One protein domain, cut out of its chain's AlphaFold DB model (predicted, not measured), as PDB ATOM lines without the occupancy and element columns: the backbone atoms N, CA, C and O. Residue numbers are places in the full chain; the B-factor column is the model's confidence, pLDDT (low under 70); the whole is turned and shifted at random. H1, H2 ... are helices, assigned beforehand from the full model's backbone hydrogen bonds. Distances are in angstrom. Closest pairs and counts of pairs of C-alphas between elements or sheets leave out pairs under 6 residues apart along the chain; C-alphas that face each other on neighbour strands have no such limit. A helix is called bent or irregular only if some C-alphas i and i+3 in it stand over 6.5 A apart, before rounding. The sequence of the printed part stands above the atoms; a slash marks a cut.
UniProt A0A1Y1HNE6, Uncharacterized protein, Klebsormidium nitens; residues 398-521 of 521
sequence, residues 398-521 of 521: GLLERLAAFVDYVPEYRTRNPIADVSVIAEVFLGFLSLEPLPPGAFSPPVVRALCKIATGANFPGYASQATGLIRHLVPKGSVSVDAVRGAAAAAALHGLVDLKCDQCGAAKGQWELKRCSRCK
ATOM      1  N   GLY A 398      36.946  -9.671 -24.750       83.81
ATOM      2  CA  GLY A 398      38.016  -9.958 -25.705       83.81
ATOM      3  C   GLY A 398      37.549 -10.254 -27.133       83.81
ATOM      4  O   GLY A 398      38.388 -10.539 -27.991       83.81
ATOM      5  N   LEU A 399      36.241 -10.208 -27.421       87.50
ATOM      6  CA  LEU A 399      35.716 -10.516 -28.753       87.50
ATOM      7  C   LEU A 399      36.179  -9.493 -29.798       87.50
ATOM      8  O   LEU A 399      36.683  -9.874 -30.855       87.50
ATOM      9  N   LEU A 400      36.033  -8.196 -29.505       88.81
ATOM     10  CA  LEU A 400      36.420  -7.122 -30.424       88.81
ATOM     11  C   LEU A 400      37.933  -7.115 -30.679       88.81
ATOM     12  O   LEU A 400      38.359  -6.920 -31.815       88.81
ATOM     13  N   GLU A 401      38.746  -7.379 -29.656       89.44
ATOM     14  CA  GLU A 401      40.196  -7.541 -29.780       89.44
ATOM     15  C   GLU A 401      40.560  -8.710 -30.696       89.44
ATOM     16  O   GLU A 401      41.448  -8.586 -31.542       89.44
ATOM     17  N   ARG A 402      39.875  -9.850 -30.548       89.62
ATOM     18  CA  ARG A 402      40.129 -11.046 -31.360       89.62
ATOM     19  C   ARG A 402      39.674 -10.866 -32.804       89.62
ATOM     20  O   ARG A 402      40.413 -11.251 -33.707       89.62
ATOM     21  N   LEU A 403      38.547 -10.191 -33.037       89.88
ATOM     22  CA  LEU A 403      38.134  -9.758 -34.375       89.88
ATOM     23  C   LEU A 403      39.147  -8.803 -35.001       89.88
ATOM     24  O   LEU A 403      39.499  -8.963 -36.166       89.88
ATOM     25  N   ALA A 404      39.655  -7.837 -34.235       90.50
ATOM     26  CA  ALA A 404      40.689  -6.921 -34.701       90.50
ATOM     27  C   ALA A 404      41.984  -7.662 -35.078       90.50
ATOM     28  O   ALA A 404      42.597  -7.353 -36.100       90.50
ATOM     29  N   ALA A 405      42.371  -8.681 -34.306       89.62
ATOM     30  CA  ALA A 405      43.488  -9.557 -34.651       89.62
ATOM     31  C   ALA A 405      43.221 -10.355 -35.942       89.62
ATOM     32  O   ALA A 405      44.120 -10.497 -36.768       89.62
ATOM     33  N   PHE A 406      41.985 -10.812 -36.168       89.19
ATOM     34  CA  PHE A 406      41.625 -11.506 -37.407       89.19
ATOM     35  C   PHE A 406      41.626 -10.552 -38.620       89.19
ATOM     36  O   PHE A 406      42.129 -10.903 -39.687       89.19
ATOM     37  N   VAL A 407      41.174  -9.302 -38.455       89.69
ATOM     38  CA  VAL A 407      41.309  -8.242 -39.475       89.69
ATOM     39  C   VAL A 407      42.775  -8.063 -39.889       89.69
ATOM     40  O   VAL A 407      43.078  -7.912 -41.075       89.69
ATOM     41  N   ASP A 408      43.688  -8.116 -38.919       86.50
ATOM     42  CA  ASP A 408      45.128  -8.021 -39.151       86.50
ATOM     43  C   ASP A 408      45.706  -9.259 -39.855       86.50
ATOM     44  O   ASP A 408      46.635  -9.117 -40.651       86.50
ATOM     45  N   TYR A 409      45.128 -10.439 -39.620       87.62
ATOM     46  CA  TYR A 409      45.521 -11.716 -40.223       87.62
ATOM     47  C   TYR A 409      44.976 -11.939 -41.649       87.62
ATOM     48  O   TYR A 409      45.476 -12.794 -42.382       87.62
ATOM     49  N   VAL A 410      43.989 -11.153 -42.098       87.19
ATOM     50  CA  VAL A 410      43.334 -11.318 -43.415       87.19
ATOM     51  C   VAL A 410      44.283 -11.474 -44.609       87.19
ATOM     52  O   VAL A 410      43.974 -12.306 -45.463       87.19
ATOM     53  N   PRO A 411      45.408 -10.739 -44.734       84.69
ATOM     54  CA  PRO A 411      46.337 -10.949 -45.842       84.69
ATOM     55  C   PRO A 411      46.841 -12.394 -45.926       84.69
ATOM     56  O   PRO A 411      46.796 -12.994 -46.996       84.69
ATOM     57  N   GLU A 412      47.243 -12.973 -44.792       85.88
ATOM     58  CA  GLU A 412      47.714 -14.357 -44.718       85.88
ATOM     59  C   GLU A 412      46.569 -15.351 -44.927       85.88
ATOM     60  O   GLU A 412      46.721 -16.322 -45.672       85.88
ATOM     61  N   TYR A 413      45.402 -15.080 -44.334       83.88
ATOM     62  CA  TYR A 413      44.212 -15.905 -44.523       83.88
ATOM     63  C   TYR A 413      43.800 -15.982 -45.996       83.88
ATOM     64  O   TYR A 413      43.554 -17.074 -46.497       83.88
ATOM     65  N   ARG A 414      43.785 -14.850 -46.715       82.88
ATOM     66  CA  ARG A 414      43.447 -14.783 -48.147       82.88
ATOM     67  C   ARG A 414      44.454 -15.550 -49.004       82.88
ATOM     68  O   ARG A 414      44.058 -16.179 -49.977       82.88
ATOM     69  N   THR A 415      45.741 -15.524 -48.660       83.62
ATOM     70  CA  THR A 415      46.753 -16.328 -49.364       83.62
ATOM     71  C   THR A 415      46.509 -17.827 -49.190       83.62
ATOM     72  O   THR A 415      46.710 -18.584 -50.135       83.62
ATOM     73  N   ARG A 416      46.064 -18.257 -48.004       80.56
ATOM     74  CA  ARG A 416      45.757 -19.668 -47.716       80.56
ATOM     75  C   ARG A 416      44.388 -20.100 -48.250       80.56
ATOM     76  O   ARG A 416      44.237 -21.252 -48.633       80.56
ATOM     77  N   ASN A 417      43.431 -19.175 -48.318       77.56
ATOM     78  CA  ASN A 417      42.039 -19.408 -48.701       77.56
ATOM     79  C   ASN A 417      41.603 -18.389 -49.773       77.56
ATOM     80  O   ASN A 417      40.846 -17.460 -49.478       77.56
ATOM     81  N   PRO A 418      42.072 -18.524 -51.027       71.81
ATOM     82  CA  PRO A 418      41.885 -17.504 -52.065       71.81
ATOM     83  C   PRO A 418      40.428 -17.307 -52.504       71.81
ATOM     84  O   PRO A 418      40.111 -16.290 -53.117       71.81
ATOM     85  N   ILE A 419      39.555 -18.268 -52.200       70.12
ATOM     86  CA  ILE A 419      38.136 -18.273 -52.582       70.12
ATOM     87  C   ILE A 419      37.255 -17.720 -51.446       70.12
ATOM     88  O   ILE A 419      36.101 -17.367 -51.675       70.12
ATOM     89  N   ALA A 420      37.789 -17.607 -50.224       75.00
ATOM     90  CA  ALA A 420      37.014 -17.163 -49.076       75.00
ATOM     91  C   ALA A 420      36.626 -15.683 -49.198       75.00
ATOM     92  O   ALA A 420      37.465 -14.810 -49.447       75.00
ATOM     93  N   ASP A 421      35.349 -15.390 -48.946       81.62
ATOM     94  CA  ASP A 421      34.868 -14.018 -48.896       81.62
ATOM     95  C   ASP A 421      35.282 -13.343 -47.582       81.62
ATOM     96  O   ASP A 421      34.592 -13.388 -46.564       81.62
ATOM     97  N   VAL A 422      36.446 -12.701 -47.599       85.75
ATOM     98  CA  VAL A 422      36.973 -12.002 -46.422       85.75
ATOM     99  C   VAL A 422      36.224 -10.704 -46.102       85.75
ATOM    100  O   VAL A 422      36.456 -10.143 -45.033       85.75
ATOM    101  N   SER A 423      35.335 -10.217 -46.979       86.06
ATOM    102  CA  SER A 423      34.560  -8.986 -46.745       86.06
ATOM    103  C   SER A 423      33.698  -9.071 -45.481       86.06
ATOM    104  O   SER A 423      33.649  -8.118 -44.700       86.06
ATOM    105  N   VAL A 424      33.163 -10.266 -45.215       87.62
ATOM    106  CA  VAL A 424      32.401 -10.643 -44.019       87.62
ATOM    107  C   VAL A 424      33.123 -10.262 -42.722       87.62
ATOM    108  O   VAL A 424      32.491  -9.784 -41.782       87.62
ATOM    109  N   ILE A 425      34.452 -10.415 -42.665       90.38
ATOM    110  CA  ILE A 425      35.246 -10.110 -41.464       90.38
ATOM    111  C   ILE A 425      35.163  -8.612 -41.142       90.38
ATOM    112  O   ILE A 425      34.910  -8.228 -39.999       90.38
ATOM    113  N   ALA A 426      35.350  -7.761 -42.157       89.75
ATOM    114  CA  ALA A 426      35.247  -6.316 -41.988       89.75
ATOM    115  C   ALA A 426      33.807  -5.892 -41.686       89.75
ATOM    116  O   ALA A 426      33.597  -5.041 -40.824       89.75
ATOM    117  N   GLU A 427      32.819  -6.494 -42.348       90.56
ATOM    118  CA  GLU A 427      31.416  -6.143 -42.143       90.56
ATOM    119  C   GLU A 427      30.934  -6.449 -40.724       90.56
ATOM    120  O   GLU A 427      30.364  -5.570 -40.083       90.56
ATOM    121  N   VAL A 428      31.228  -7.643 -40.196       89.62
ATOM    122  CA  VAL A 428      30.865  -8.006 -38.816       89.62
ATOM    123  C   VAL A 428      31.589  -7.116 -37.808       89.62
ATOM    124  O   VAL A 428      30.961  -6.600 -36.884       89.62
ATOM    125  N   PHE A 429      32.890  -6.875 -38.002       91.69
ATOM    126  CA  PHE A 429      33.666  -6.010 -37.113       91.69
ATOM    127  C   PHE A 429      33.117  -4.577 -37.072       91.69
ATOM    128  O   PHE A 429      32.874  -4.032 -35.994       91.69
ATOM    129  N   LEU A 430      32.872  -3.961 -38.233       90.50
ATOM    130  CA  LEU A 430      32.283  -2.622 -38.299       90.50
ATOM    131  C   LEU A 430      30.837  -2.605 -37.802       90.50
ATOM    132  O   LEU A 430      30.422  -1.626 -37.183       90.50
ATOM    133  N   GLY A 431      30.083  -3.673 -38.054       88.69
ATOM    134  CA  GLY A 431      28.722  -3.860 -37.576       88.69
ATOM    135  C   GLY A 431      28.648  -3.802 -36.054       88.69
ATOM    136  O   GLY A 431      27.885  -3.002 -35.523       88.69
ATOM    137  N   PHE A 432      29.511  -4.542 -35.351       88.31
ATOM    138  CA  PHE A 432      29.590  -4.482 -33.889       88.31
ATOM    139  C   PHE A 432      30.007  -3.108 -33.360       88.31
ATOM    140  O   PHE A 432      29.407  -2.616 -32.409       88.31
ATOM    141  N   LEU A 433      30.963  -2.436 -34.008       88.38
ATOM    142  CA  LEU A 433      31.348  -1.066 -33.640       88.38
ATOM    143  C   LEU A 433      30.250  -0.021 -33.912       88.38
ATOM    144  O   LEU A 433      30.348   1.106 -33.427       88.38
ATOM    145  N   SER A 434      29.235  -0.377 -34.702       86.25
ATOM    146  CA  SER A 434      28.088   0.478 -35.023       86.25
ATOM    147  C   SER A 434      26.901   0.281 -34.076       86.25
ATOM    148  O   SER A 434      25.941   1.045 -34.171       86.25
ATOM    149  N   LEU A 435      26.926  -0.733 -33.203       83.75
ATOM    150  CA  LEU A 435      25.824  -1.009 -32.281       83.75
ATOM    151  C   LEU A 435      25.739   0.060 -31.184       83.75
ATOM    152  O   LEU A 435      26.754   0.513 -30.662       83.75
ATOM    153  N   GLU A 436      24.520   0.440 -30.800       76.56
ATOM    154  CA  GLU A 436      24.262   1.288 -29.633       76.56
ATOM    155  C   GLU A 436      23.415   0.521 -28.602       76.56
ATOM    156  O   GLU A 436      22.455  -0.139 -29.004       76.56
ATOM    157  N   PRO A 437      23.714   0.625 -27.289       69.00
ATOM    158  CA  PRO A 437      24.801   1.399 -26.684       69.00
ATOM    159  C   PRO A 437      26.160   0.680 -26.761       69.00
ATOM    160  O   PRO A 437      26.267  -0.514 -26.497       69.00
ATOM    161  N   LEU A 438      27.219   1.435 -27.065       64.62
ATOM    162  CA  LEU A 438      28.594   0.945 -26.927       64.62
ATOM    163  C   LEU A 438      28.973   0.875 -25.441       64.62
ATOM    164  O   LEU A 438      28.573   1.771 -24.687       64.62
ATOM    165  N   PRO A 439      29.768  -0.122 -25.009       59.38
ATOM    166  CA  PRO A 439      30.272  -0.152 -23.644       59.38
ATOM    167  C   PRO A 439      31.046   1.146 -23.335       59.38
ATOM    168  O   PRO A 439      31.804   1.633 -24.180       59.38
ATOM    169  N   PRO A 440      30.842   1.752 -22.151       58.19
ATOM    170  CA  PRO A 440      31.505   2.996 -21.789       58.19
ATOM    171  C   PRO A 440      33.013   2.771 -21.638       58.19
ATOM    172  O   PRO A 440      33.447   1.904 -20.884       58.19
ATOM    173  N   GLY A 441      33.819   3.575 -22.331       67.62
ATOM    174  CA  GLY A 441      35.278   3.492 -22.280       67.62
ATOM    175  C   GLY A 441      35.928   3.644 -23.650       67.62
ATOM    176  O   GLY A 441      35.256   3.644 -24.682       67.62
ATOM    177  N   ALA A 442      37.249   3.813 -23.654       78.50
ATOM    178  CA  ALA A 442      38.026   3.831 -24.885       78.50
ATOM    179  C   ALA A 442      38.241   2.398 -25.392       78.50
ATOM    180  O   ALA A 442      38.616   1.517 -24.619       78.50
ATOM    181  N   PHE A 443      38.058   2.180 -26.694       85.69
ATOM    182  CA  PHE A 443      38.436   0.935 -27.350       85.69
ATOM    183  C   PHE A 443      39.935   0.682 -27.215       85.69
ATOM    184  O   PHE A 443      40.756   1.607 -27.224       85.69
ATOM    185  N   SER A 444      40.292  -0.596 -27.142       87.00
ATOM    186  CA  SER A 444      41.679  -1.018 -27.046       87.00
ATOM    187  C   SER A 444      42.479  -0.637 -28.309       87.00
ATOM    188  O   SER A 444      41.930  -0.549 -29.416       87.00
ATOM    189  N   PRO A 445      43.805  -0.418 -28.194       86.06
ATOM    190  CA  PRO A 445      44.647  -0.077 -29.341       86.06
ATOM    191  C   PRO A 445      44.558  -1.046 -30.540       86.06
ATOM    192  O   PRO A 445      44.602  -0.556 -31.672       86.06
ATOM    193  N   PRO A 446      44.418  -2.382 -30.362       88.31
ATOM    194  CA  PRO A 446      44.196  -3.310 -31.474       88.31
ATOM    195  C   PRO A 446      42.918  -3.008 -32.262       88.31
ATOM    196  O   PRO A 446      42.961  -2.945 -33.489       88.31
ATOM    197  N   VAL A 447      41.806  -2.735 -31.571       89.31
ATOM    198  CA  VAL A 447      40.514  -2.406 -32.194       89.31
ATOM    199  C   VAL A 447      40.617  -1.117 -33.008       89.31
ATOM    200  O   VAL A 447      40.218  -1.079 -34.173       89.31
ATOM    201  N   VAL A 448      41.237  -0.075 -32.442       87.69
ATOM    202  CA  VAL A 448      41.469   1.194 -33.157       87.69
ATOM    203  C   VAL A 448      42.367   0.983 -34.381       87.69
ATOM    204  O   VAL A 448      42.105   1.541 -35.446       87.69
ATOM    205  N   ARG A 449      43.401   0.141 -34.267       85.31
ATOM    206  CA  ARG A 449      44.310  -0.180 -35.377       85.31
ATOM    207  C   ARG A 449      43.604  -0.903 -36.519       85.31
ATOM    208  O   ARG A 449      43.768  -0.487 -37.666       85.31
ATOM    209  N   ALA A 450      42.825  -1.937 -36.218       89.81
ATOM    210  CA  ALA A 450      42.041  -2.665 -37.211       89.81
ATOM    211  C   ALA A 450      41.041  -1.736 -37.917       89.81
ATOM    212  O   ALA A 450      40.975  -1.715 -39.147       89.81
ATOM    213  N   LEU A 451      40.347  -0.876 -37.160       89.12
ATOM    214  CA  LEU A 451      39.437   0.131 -37.707       89.12
ATOM    215  C   LEU A 451      40.152   1.097 -38.669       89.12
ATOM    216  O   LEU A 451      39.671   1.337 -39.778       89.12
ATOM    217  N   CYS A 452      41.326   1.613 -38.289       84.44
ATOM    218  CA  CYS A 452      42.139   2.464 -39.159       84.44
ATOM    219  C   CYS A 452      42.619   1.727 -40.417       84.44
ATOM    220  O   CYS A 452      42.595   2.309 -41.498       84.44
ATOM    221  N   LYS A 453      43.016   0.454 -40.312       83.56
ATOM    222  CA  LYS A 453      43.407  -0.360 -41.474       83.56
ATOM    223  C   LYS A 453      42.246  -0.549 -42.449       83.56
ATOM    224  O   LYS A 453      42.440  -0.339 -43.644       83.56
ATOM    225  N   ILE A 454      41.041  -0.864 -41.969       86.56
ATOM    226  CA  ILE A 454      39.851  -0.973 -42.833       86.56
ATOM    227  C   ILE A 454      39.548   0.373 -43.506       86.56
ATOM    228  O   ILE A 454      39.302   0.407 -44.711       86.56
ATOM    229  N   ALA A 455      39.654   1.487 -42.771       82.31
ATOM    230  CA  ALA A 455      39.420   2.836 -43.301       82.31
ATOM    231  C   ALA A 455      40.336   3.217 -44.477       82.31
ATOM    232  O   ALA A 455      39.997   4.106 -45.254       82.31
ATOM    233  N   THR A 456      41.472   2.539 -44.640       77.38
ATOM    234  CA  THR A 456      42.418   2.808 -45.737       77.38
ATOM    235  C   THR A 456      42.046   2.103 -47.030       77.38
ATOM    236  O   THR A 456      42.572   2.436 -48.086       77.38
ATOM    237  N   GLY A 457      41.153   1.115 -46.959       71.94
ATOM    238  CA  GLY A 457      40.678   0.376 -48.120       71.94
ATOM    239  C   GLY A 457      41.684  -0.599 -48.738       71.94
ATOM    240  O   GLY A 457      41.323  -1.258 -49.706       71.94
ATOM    241  N   ALA A 458      42.897  -0.751 -48.188       76.88
ATOM    242  CA  ALA A 458      43.935  -1.616 -48.767       76.88
ATOM    243  C   ALA A 458      43.489  -3.087 -48.886       76.88
ATOM    244  O   ALA A 458      43.627  -3.700 -49.942       76.88
ATOM    245  N   ASN A 459      42.895  -3.634 -47.820       77.06
ATOM    246  CA  ASN A 459      42.365  -5.005 -47.808       77.06
ATOM    247  C   ASN A 459      40.843  -5.065 -48.029       77.06
ATOM    248  O   ASN A 459      40.335  -6.107 -48.453       77.06
ATOM    249  N   PHE A 460      40.140  -3.955 -47.767       83.81
ATOM    250  CA  PHE A 460      38.674  -3.858 -47.701       83.81
ATOM    251  C   PHE A 460      38.148  -2.571 -48.368       83.81
ATOM    252  O   PHE A 460      37.590  -1.703 -47.689       83.81
ATOM    253  N   PRO A 461      38.309  -2.401 -49.692       79.50
ATOM    254  CA  PRO A 461      37.972  -1.144 -50.365       79.50
ATOM    255  C   PRO A 461      36.490  -0.759 -50.227       79.50
ATOM    256  O   PRO A 461      36.178   0.422 -50.088       79.50
ATOM    257  N   GLY A 462      35.580  -1.741 -50.183       80.50
ATOM    258  CA  GLY A 462      34.136  -1.518 -50.022       80.50
ATOM    259  C   GLY A 462      33.711  -0.939 -48.664       80.50
ATOM    260  O   GLY A 462      32.643  -0.342 -48.576       80.50
ATOM    261  N   TYR A 463      34.554  -1.044 -47.630       85.25
ATOM    262  CA  TYR A 463      34.222  -0.653 -46.250       85.25
ATOM    263  C   TYR A 463      35.003   0.572 -45.753       85.25
ATOM    264  O   TYR A 463      34.794   1.036 -44.630       85.25
ATOM    265  N   ALA A 464      35.883   1.139 -46.584       80.31
ATOM    266  CA  ALA A 464      36.743   2.261 -46.208       80.31
ATOM    267  C   ALA A 464      35.947   3.503 -45.759       80.31
ATOM    268  O   ALA A 464      36.272   4.155 -44.760       80.31
ATOM    269  N   SER A 465      34.861   3.816 -46.472       77.00
ATOM    270  CA  SER A 465      33.974   4.943 -46.162       77.00
ATOM    271  C   SER A 465      33.195   4.731 -44.859       77.00
ATOM    272  O   SER A 465      33.095   5.658 -44.053       77.00
ATOM    273  N   GLN A 466      32.698   3.514 -44.620       84.94
ATOM    274  CA  GLN A 466      31.978   3.147 -43.401       84.94
ATOM    275  C   GLN A 466      32.897   3.211 -42.178       84.94
ATOM    276  O   GLN A 466      32.567   3.880 -41.198       84.94
ATOM    277  N   ALA A 467      34.084   2.602 -42.253       85.62
ATOM    278  CA  ALA A 467      35.081   2.645 -41.185       85.62
ATOM    279  C   ALA A 467      35.506   4.084 -40.855       85.62
ATOM    280  O   ALA A 467      35.581   4.474 -39.691       85.62
ATOM    281  N   THR A 468      35.692   4.920 -41.878       79.50
ATOM    282  CA  THR A 468      35.928   6.356 -41.692       79.50
ATOM    283  C   THR A 468      34.775   7.035 -40.954       79.50
ATOM    284  O   THR A 468      35.005   7.829 -40.039       79.50
ATOM    285  N   GLY A 469      33.534   6.778 -41.378       80.19
ATOM    286  CA  GLY A 469      32.337   7.330 -40.747       80.19
ATOM    287  C   GLY A 469      32.264   6.972 -39.265       80.19
ATOM    288  O   GLY A 469      32.023   7.851 -38.437       80.19
ATOM    289  N   LEU A 470      32.585   5.721 -38.929       85.56
ATOM    290  CA  LEU A 470      32.659   5.240 -37.553       85.56
ATOM    291  C   LEU A 470      33.744   5.952 -36.746       85.56
ATOM    292  O   LEU A 470      33.440   6.467 -35.678       85.56
ATOM    293  N   ILE A 471      34.969   6.106 -37.264       83.06
ATOM    294  CA  ILE A 471      36.021   6.879 -36.571       83.06
ATOM    295  C   ILE A 471      35.522   8.296 -36.237       83.06
ATOM    296  O   ILE A 471      35.682   8.769 -35.110       83.06
ATOM    297  N   ARG A 472      34.866   8.970 -37.193       75.31
ATOM    298  CA  ARG A 472      34.317  10.325 -36.989       75.31
ATOM    299  C   ARG A 472      33.227  10.369 -35.921       75.31
ATOM    300  O   ARG A 472      33.055  11.408 -35.290       75.31
ATOM    301  N   HIS A 473      32.481   9.285 -35.760       81.25
ATOM    302  CA  HIS A 473      31.406   9.169 -34.786       81.25
ATOM    303  C   HIS A 473      31.913   8.783 -33.385       81.25
ATOM    304  O   HIS A 473      31.412   9.298 -32.387       81.25
ATOM    305  N   LEU A 474      32.939   7.933 -33.308       83.44
ATOM    306  CA  LEU A 474      33.484   7.393 -32.061       83.44
ATOM    307  C   LEU A 474      34.441   8.354 -31.339       83.44
ATOM    308  O   LEU A 474      34.492   8.351 -30.110       83.44
ATOM    309  N   VAL A 475      35.169   9.207 -32.071       79.94
ATOM    310  CA  VAL A 475      36.088  10.193 -31.468       79.94
ATOM    311  C   VAL A 475      35.355  11.207 -30.570       79.94
ATOM    312  O   VAL A 475      35.759  11.367 -29.419       79.94
ATOM    313  N   PRO A 476      34.258  11.865 -31.007       74.56
ATOM    314  CA  PRO A 476      33.498  12.777 -30.145       74.56
ATOM    315  C   PRO A 476      32.860  12.096 -28.931       74.56
ATOM    316  O   PRO A 476      32.642  12.752 -27.919       74.56
ATOM    317  N   LYS A 477      32.566  10.793 -29.029       77.75
ATOM    318  CA  LYS A 477      32.024   9.984 -27.928       77.75
ATOM    319  C   LYS A 477      33.086   9.593 -26.890       77.75
ATOM    320  O   LYS A 477      32.743   9.013 -25.869       77.75
ATOM    321  N   GLY A 478      34.365   9.886 -27.139       75.50
ATOM    322  CA  GLY A 478      35.471   9.487 -26.265       75.50
ATOM    323  C   GLY A 478      35.827   7.998 -26.344       75.50
ATOM    324  O   GLY A 478      36.777   7.575 -25.694       75.50
ATOM    325  N   SER A 479      35.124   7.217 -27.174       81.06
ATOM    326  CA  SER A 479      35.378   5.786 -27.376       81.06
ATOM    327  C   SER A 479      36.660   5.516 -28.163       81.06
ATOM    328  O   SER A 479      37.204   4.420 -28.112       81.06
ATOM    329  N   VAL A 480      37.173   6.503 -28.897       75.31
ATOM    330  CA  VAL A 480      38.464   6.425 -29.590       75.31
ATOM    331  C   VAL A 480      39.235   7.714 -29.332       75.31
ATOM    332  O   VAL A 480      38.744   8.802 -29.636       75.31
ATOM    333  N   SER A 481      40.456   7.615 -28.800       75.12
ATOM    334  CA  SER A 481      41.309   8.792 -28.615       75.12
ATOM    335  C   SER A 481      42.001   9.192 -29.921       75.12
ATOM    336  O   SER A 481      42.386   8.353 -30.739       75.12
ATOM    337  N   VAL A 482      42.203  10.499 -30.110       68.69
ATOM    338  CA  VAL A 482      42.916  11.033 -31.283       68.69
ATOM    339  C   VAL A 482      44.356  10.508 -31.337       68.69
ATOM    340  O   VAL A 482      44.860  10.216 -32.420       68.69
ATOM    341  N   ASP A 483      45.004  10.323 -30.186       70.31
ATOM    342  CA  ASP A 483      46.371   9.799 -30.113       70.31
ATOM    343  C   ASP A 483      46.457   8.308 -30.457       70.31
ATOM    344  O   ASP A 483      47.409   7.895 -31.118       70.31
ATOM    345  N   ALA A 484      45.439   7.509 -30.120       69.75
ATOM    346  CA  ALA A 484      45.364   6.113 -30.554       69.75
ATOM    347  C   ALA A 484      45.207   6.007 -32.080       69.75
ATOM    348  O   ALA A 484      45.888   5.200 -32.712       69.75
ATOM    349  N   VAL A 485      44.381   6.870 -32.687       69.81
ATOM    350  CA  VAL A 485      44.243   6.957 -34.154       69.81
ATOM    351  C   VAL A 485      45.567   7.368 -34.797       69.81
ATOM    352  O   VAL A 485      45.972   6.777 -35.794       69.81
ATOM    353  N   ARG A 486      46.285   8.337 -34.209       66.12
ATOM    354  CA  ARG A 486      47.615   8.763 -34.678       66.12
ATOM    355  C   ARG A 486      48.635   7.629 -34.619       66.12
ATOM    356  O   ARG A 486      49.326   7.389 -35.605       66.12
ATOM    357  N   GLY A 487      48.712   6.926 -33.489       66.50
ATOM    358  CA  GLY A 487      49.626   5.800 -33.305       66.50
ATOM    359  C   GLY A 487      49.336   4.654 -34.277       66.50
ATOM    360  O   GLY A 487      50.255   4.119 -34.893       66.50
ATOM    361  N   ALA A 488      48.058   4.325 -34.480       68.69
ATOM    362  CA  ALA A 488      47.630   3.319 -35.448       68.69
ATOM    363  C   ALA A 488      47.941   3.722 -36.900       68.69
ATOM    364  O   ALA A 488      48.447   2.904 -37.668       68.69
ATOM    365  N   ALA A 489      47.680   4.982 -37.262       64.50
ATOM    366  CA  ALA A 489      47.976   5.528 -38.583       64.50
ATOM    367  C   ALA A 489      49.476   5.489 -38.903       64.50
ATOM    368  O   ALA A 489      49.874   5.041 -39.977       64.50
ATOM    369  N   ALA A 490      50.310   5.896 -37.944       60.31
ATOM    370  CA  ALA A 490      51.761   5.855 -38.078       60.31
ATOM    371  C   ALA A 490      52.292   4.415 -38.196       60.31
ATOM    372  O   ALA A 490      53.117   4.136 -39.062       60.31
ATOM    373  N   ALA A 491      51.787   3.487 -37.373       57.81
ATOM    374  CA  ALA A 491      52.236   2.092 -37.350       57.81
ATOM    375  C   ALA A 491      51.880   1.302 -38.619       57.81
ATOM    376  O   ALA A 491      52.605   0.386 -38.994       57.81
ATOM    377  N   ALA A 492      50.779   1.643 -39.288       52.66
ATOM    378  CA  ALA A 492      50.366   0.983 -40.525       52.66
ATOM    379  C   ALA A 492      50.901   1.687 -41.793       52.66
ATOM    380  O   ALA A 492      50.413   1.408 -42.885       52.66
ATOM    381  N   ALA A 493      51.887   2.593 -41.662       51.41
ATOM    382  CA  ALA A 493      52.396   3.431 -42.757       51.41
ATOM    383  C   ALA A 493      51.260   4.119 -43.540       51.41
ATOM    384  O   ALA A 493      51.334   4.320 -44.755       51.41
ATOM    385  N   LEU A 494      50.181   4.478 -42.831       51.38
ATOM    386  CA  LEU A 494      48.982   5.077 -43.397       51.38
ATOM    387  C   LEU A 494      49.248   6.551 -43.664       51.38
ATOM    388  O   LEU A 494      48.692   7.442 -43.028       51.38
ATOM    389  N   HIS A 495      50.039   6.818 -44.698       43.28
ATOM    390  CA  HIS A 495      50.092   8.127 -45.342       43.28
ATOM    391  C   HIS A 495      48.737   8.513 -45.986       43.28
ATOM    392  O   HIS A 495      48.648   9.575 -46.587       43.28
ATOM    393  N   GLY A 496      47.691   7.673 -45.851       39.41
ATOM    394  CA  GLY A 496      46.407   7.714 -46.560       39.41
ATOM    395  C   GLY A 496      45.136   7.964 -45.727       39.41
ATOM    396  O   GLY A 496      44.062   8.046 -46.311       39.41
ATOM    397  N   LEU A 497      45.202   8.241 -44.411       43.59
ATOM    398  CA  LEU A 497      44.085   8.981 -43.759       43.59
ATOM    399  C   LEU A 497      43.910  10.406 -44.359       43.59
ATOM    400  O   LEU A 497      42.970  11.129 -44.035       43.59
ATOM    401  N   VAL A 498      44.816  10.764 -45.272       39.94
ATOM    402  CA  VAL A 498      44.900  11.941 -46.146       39.94
ATOM    403  C   VAL A 498      43.901  11.915 -47.308       39.94
ATOM    404  O   VAL A 498      43.612  12.963 -47.875       39.94
ATOM    405  N   ASP A 499      43.285  10.771 -47.621       42.03
ATOM    406  CA  ASP A 499      42.298  10.670 -48.710       42.03
ATOM    407  C   ASP A 499      40.839  10.760 -48.240       42.03
ATOM    408  O   ASP A 499      39.896  10.421 -48.960       42.03
ATOM    409  N   LEU A 500      40.601  11.292 -47.038       49.28
ATOM    410  CA  LEU A 500      39.249  11.671 -46.648       49.28
ATOM    411  C   LEU A 500      38.791  12.851 -47.504       49.28
ATOM    412  O   LEU A 500      39.288  13.960 -47.370       49.28
ATOM    413  N   LYS A 501      37.810  12.656 -48.384       53.97
ATOM    414  CA  LYS A 501      37.281  13.772 -49.180       53.97
ATOM    415  C   LYS A 501      36.498  14.754 -48.312       53.97
ATOM    416  O   LYS A 501      35.760  14.352 -47.409       53.97
ATOM    417  N   CYS A 502      36.684  16.050 -48.569       61.62
ATOM    418  CA  CYS A 502      35.914  17.152 -47.997       61.62
ATOM    419  C   CYS A 502      34.425  16.935 -48.235       61.62
ATOM    420  O   CYS A 502      34.011  16.846 -49.388       61.62
ATOM    421  N   ASP A 503      33.625  16.941 -47.167       59.25
ATOM    422  CA  ASP A 503      32.181  16.706 -47.263       59.25
ATOM    423  C   ASP A 503      31.479  17.811 -48.089       59.25
ATOM    424  O   ASP A 503      30.389  17.602 -48.606       59.25
ATOM    425  N   GLN A 504      32.113  18.985 -48.235       61.28
ATOM    426  CA  GLN A 504      31.562  20.143 -48.946       61.28
ATOM    427  C   GLN A 504      32.116  20.329 -50.367       61.28
ATOM    428  O   GLN A 504      31.404  20.827 -51.231       61.28
ATOM    429  N   CYS A 505      33.378  19.976 -50.623       68.12
ATOM    430  CA  CYS A 505      34.027  20.282 -51.907       68.12
ATOM    431  C   CYS A 505      34.736  19.094 -52.567       68.12
ATOM    432  O   CYS A 505      35.359  19.264 -53.610       68.12
ATOM    433  N   GLY A 506      34.707  17.905 -51.961       53.53
ATOM    434  CA  GLY A 506      35.344  16.705 -52.505       53.53
ATOM    435  C   GLY A 506      36.880  16.724 -52.539       53.53
ATOM    436  O   GLY A 506      37.476  15.724 -52.934       53.53
ATOM    437  N   ALA A 507      37.529  17.820 -52.126       59.53
ATOM    438  CA  ALA A 507      38.986  17.928 -52.076       59.53
ATOM    439  C   ALA A 507      39.590  16.968 -51.043       59.53
ATOM    440  O   ALA A 507      38.962  16.695 -50.018       59.53
ATOM    441  N   ALA A 508      40.820  16.508 -51.290       53.31
ATOM    442  CA  ALA A 508      41.595  15.779 -50.293       53.31
ATOM    443  C   ALA A 508      41.716  16.632 -49.021       53.31
ATOM    444  O   ALA A 508      42.056  17.821 -49.077       53.31
ATOM    445  N   LYS A 509      41.354  16.045 -47.883       55.53
ATOM    446  CA  LYS A 509      41.517  16.670 -46.573       55.53
ATOM    447  C   LYS A 509      42.997  16.639 -46.199       55.53
ATOM    448  O   LYS A 509      43.711  15.693 -46.518       55.53
ATOM    449  N   GLY A 510      43.468  17.676 -45.505       52.00
ATOM    450  CA  GLY A 510      44.766  17.573 -44.841       52.00
ATOM    451  C   GLY A 510      44.761  16.376 -43.884       52.00
ATOM    452  O   GLY A 510      43.686  15.956 -43.454       52.00
ATOM    453  N   GLN A 511      45.944  15.872 -43.510       49.16
ATOM    454  CA  GLN A 511      46.154  14.681 -42.660       49.16
ATOM    455  C   GLN A 511      45.272  14.582 -41.393       49.16
ATOM    456  O   GLN A 511      45.186  13.515 -40.797       49.16
ATOM    457  N   TRP A 512      44.603  15.663 -40.980       53.19
ATOM    458  CA  TRP A 512      43.919  15.816 -39.694       53.19
ATOM    459  C   TRP A 512      42.520  16.435 -39.805       53.19
ATOM    460  O   TRP A 512      41.963  16.933 -38.824       53.19
ATOM    461  N   GLU A 513      41.945  16.468 -41.004       57.47
ATOM    462  CA  GLU A 513      40.643  17.081 -41.238       57.47
ATOM    463  C   GLU A 513      39.559  16.006 -41.292       57.47
ATOM    464  O   GLU A 513      39.574  15.118 -42.134       57.47
ATOM    465  N   LEU A 514      38.607  16.074 -40.355       53.25
ATOM    466  CA  LEU A 514      37.566  15.049 -40.213       53.25
ATOM    467  C   LEU A 514      36.274  15.409 -40.964       53.25
ATOM    468  O   LEU A 514      35.676  14.538 -41.588       53.25
ATOM    469  N   LYS A 515      35.861  16.684 -40.999       56.06
ATOM    470  CA  LYS A 515      34.585  17.132 -41.615       56.06
ATOM    471  C   LYS A 515      34.771  17.990 -42.870       56.06
ATOM    472  O   LYS A 515      34.362  17.605 -43.960       56.06
ATOM    473  N   ARG A 516      35.457  19.125 -42.751       55.00
ATOM    474  CA  ARG A 516      35.730  20.052 -43.861       55.00
ATOM    475  C   ARG A 516      37.231  20.183 -44.062       55.00
ATOM    476  O   ARG A 516      37.967  20.182 -43.075       55.00
ATOM    477  N   CYS A 517      37.662  20.265 -45.320       68.31
ATOM    478  CA  CYS A 517      39.054  20.582 -45.608       68.31
ATOM    479  C   CYS A 517      39.372  22.017 -45.177       68.31
ATOM    480  O   CYS A 517      38.467  22.827 -44.992       68.31
ATOM    481  N   SER A 518      40.650  22.346 -45.086       69.94
ATOM    482  CA  SER A 518      41.174  23.668 -44.715       69.94
ATOM    483  C   SER A 518      40.685  24.781 -45.635       69.94
ATOM    484  O   SER A 518      40.677  25.936 -45.240       69.94
ATOM    485  N   ARG A 519      40.230  24.432 -46.844       65.19
ATOM    486  CA  ARG A 519      39.608  25.362 -47.798       65.19
ATOM    487  C   ARG A 519      38.119  25.626 -47.529       65.19
ATOM    488  O   ARG A 519      37.549  26.515 -48.146       65.19
ATOM    489  N   CYS A 520      37.470  24.808 -46.700       67.94
ATOM    490  CA  CYS A 520      36.032  24.857 -46.398       67.94
ATOM    491  C   CYS A 520      35.723  25.026 -44.901       67.94
ATOM    492  O   CYS A 520      34.550  25.073 -44.518       67.94
ATOM    493  N   LYS A 521      36.756  25.026 -44.053       65.25
ATOM    494  CA  LYS A 521      36.690  25.626 -42.721       65.25
ATOM    495  C   LYS A 521      36.675  27.135 -42.894       65.25
ATOM    496  O   LYS A 521      35.869  27.757 -42.175       65.25
TER     497      LYS A 521
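What this domain is: This is residues 398 to 521 of the 521 residues of an uncharacterized protein of Klebsormidium nitens (UniProt A0A1Y1HNE6). Look first for the kinked longest helix, H1, which begins a curved row of H1, H2 and H4 wrapped round one side of H3; H3 is the middle of this helical body, and H5 packs across it on another side. The far tip of H1 runs past the body, where residues 415 to 421 stick out, and a tail with no named element, residues 492 to 521, makes much of the length at the opposite end. You will find 124 printed residues with five named helices, in the order H1 to H5, and no named strand: the class is all helix. The whole is compact, with a radius of gyration of the C-alphas of 14.5 A and spans of 45 by 33 by 24 A.

How they stand to each other: Begin at H1, residues 399 to 416, which has a kink of 57 degrees near residue 409 and is irregular, with C-alphas 408 and 411 at 7.4 A. With its residues 400 to 408 alone it touches H3, residues 445 to 455; their closest C-alphas, those of Ala 404 and Ala 450, are 5.1 A apart, at a steep tilt of 50 degrees, the same way. With its residues 400 to 407 alone H1 touches H2, residues 423 to 433, and the two form a hairpin, at a shallow tilt of 12 degrees, opposite ways; the closest C-alphas, of Leu 403 and Phe 429, are 6.4 A apart. Then look for H4, residues 461 to 474, irregular too, with C-alphas 462 and 465 at 7.5 A. H2 and H4 touch at a shallow tilt of 9 degrees, the same way, with the closest C-alphas, of Leu 430 and Ala 467, 6.6 A apart. H3, the hub, touches H1, H4 and H5, residues 482 to 491. H3 and H4 come closest at the C-alphas of Ala 455 and Ala 464, 4.0 A apart, at a steep tilt of 49 degrees, opposite ways. H3 and H5 come closest at the C-alphas of Arg 449 and Ala 488, 4.8 A apart, at 71 degrees, only just about perpendicular. H4 and H5 are apart. Each O i to N i+4 pair is within hydrogen-bond range in H2, H3 and H5, against 12 of 14 in H1 and 8 of 10 in H4.

Where its parts are: Find C-alpha 399 at (35.716, -10.516, -28.753); from there H1 runs 23.3 A to C-alpha 416 at (45.757, -19.668, -47.716). H2 measures 15.6 A, H3 15.2 A, H4 20.7 A and H5 14.3 A, the last ending at C-alpha 491, (52.236, 2.092, -37.350).

The domain as a whole: The C-alphas farthest apart, those of Arg 416 and Lys 521, the chain's last residue, are 46.5 A apart. The printed part has no cut; the link from H2 to H3 is long, with 11 residues. Look at the B-factor column: pLDDT is under 70 at residues 437 to 441, 482 and 484 to 521.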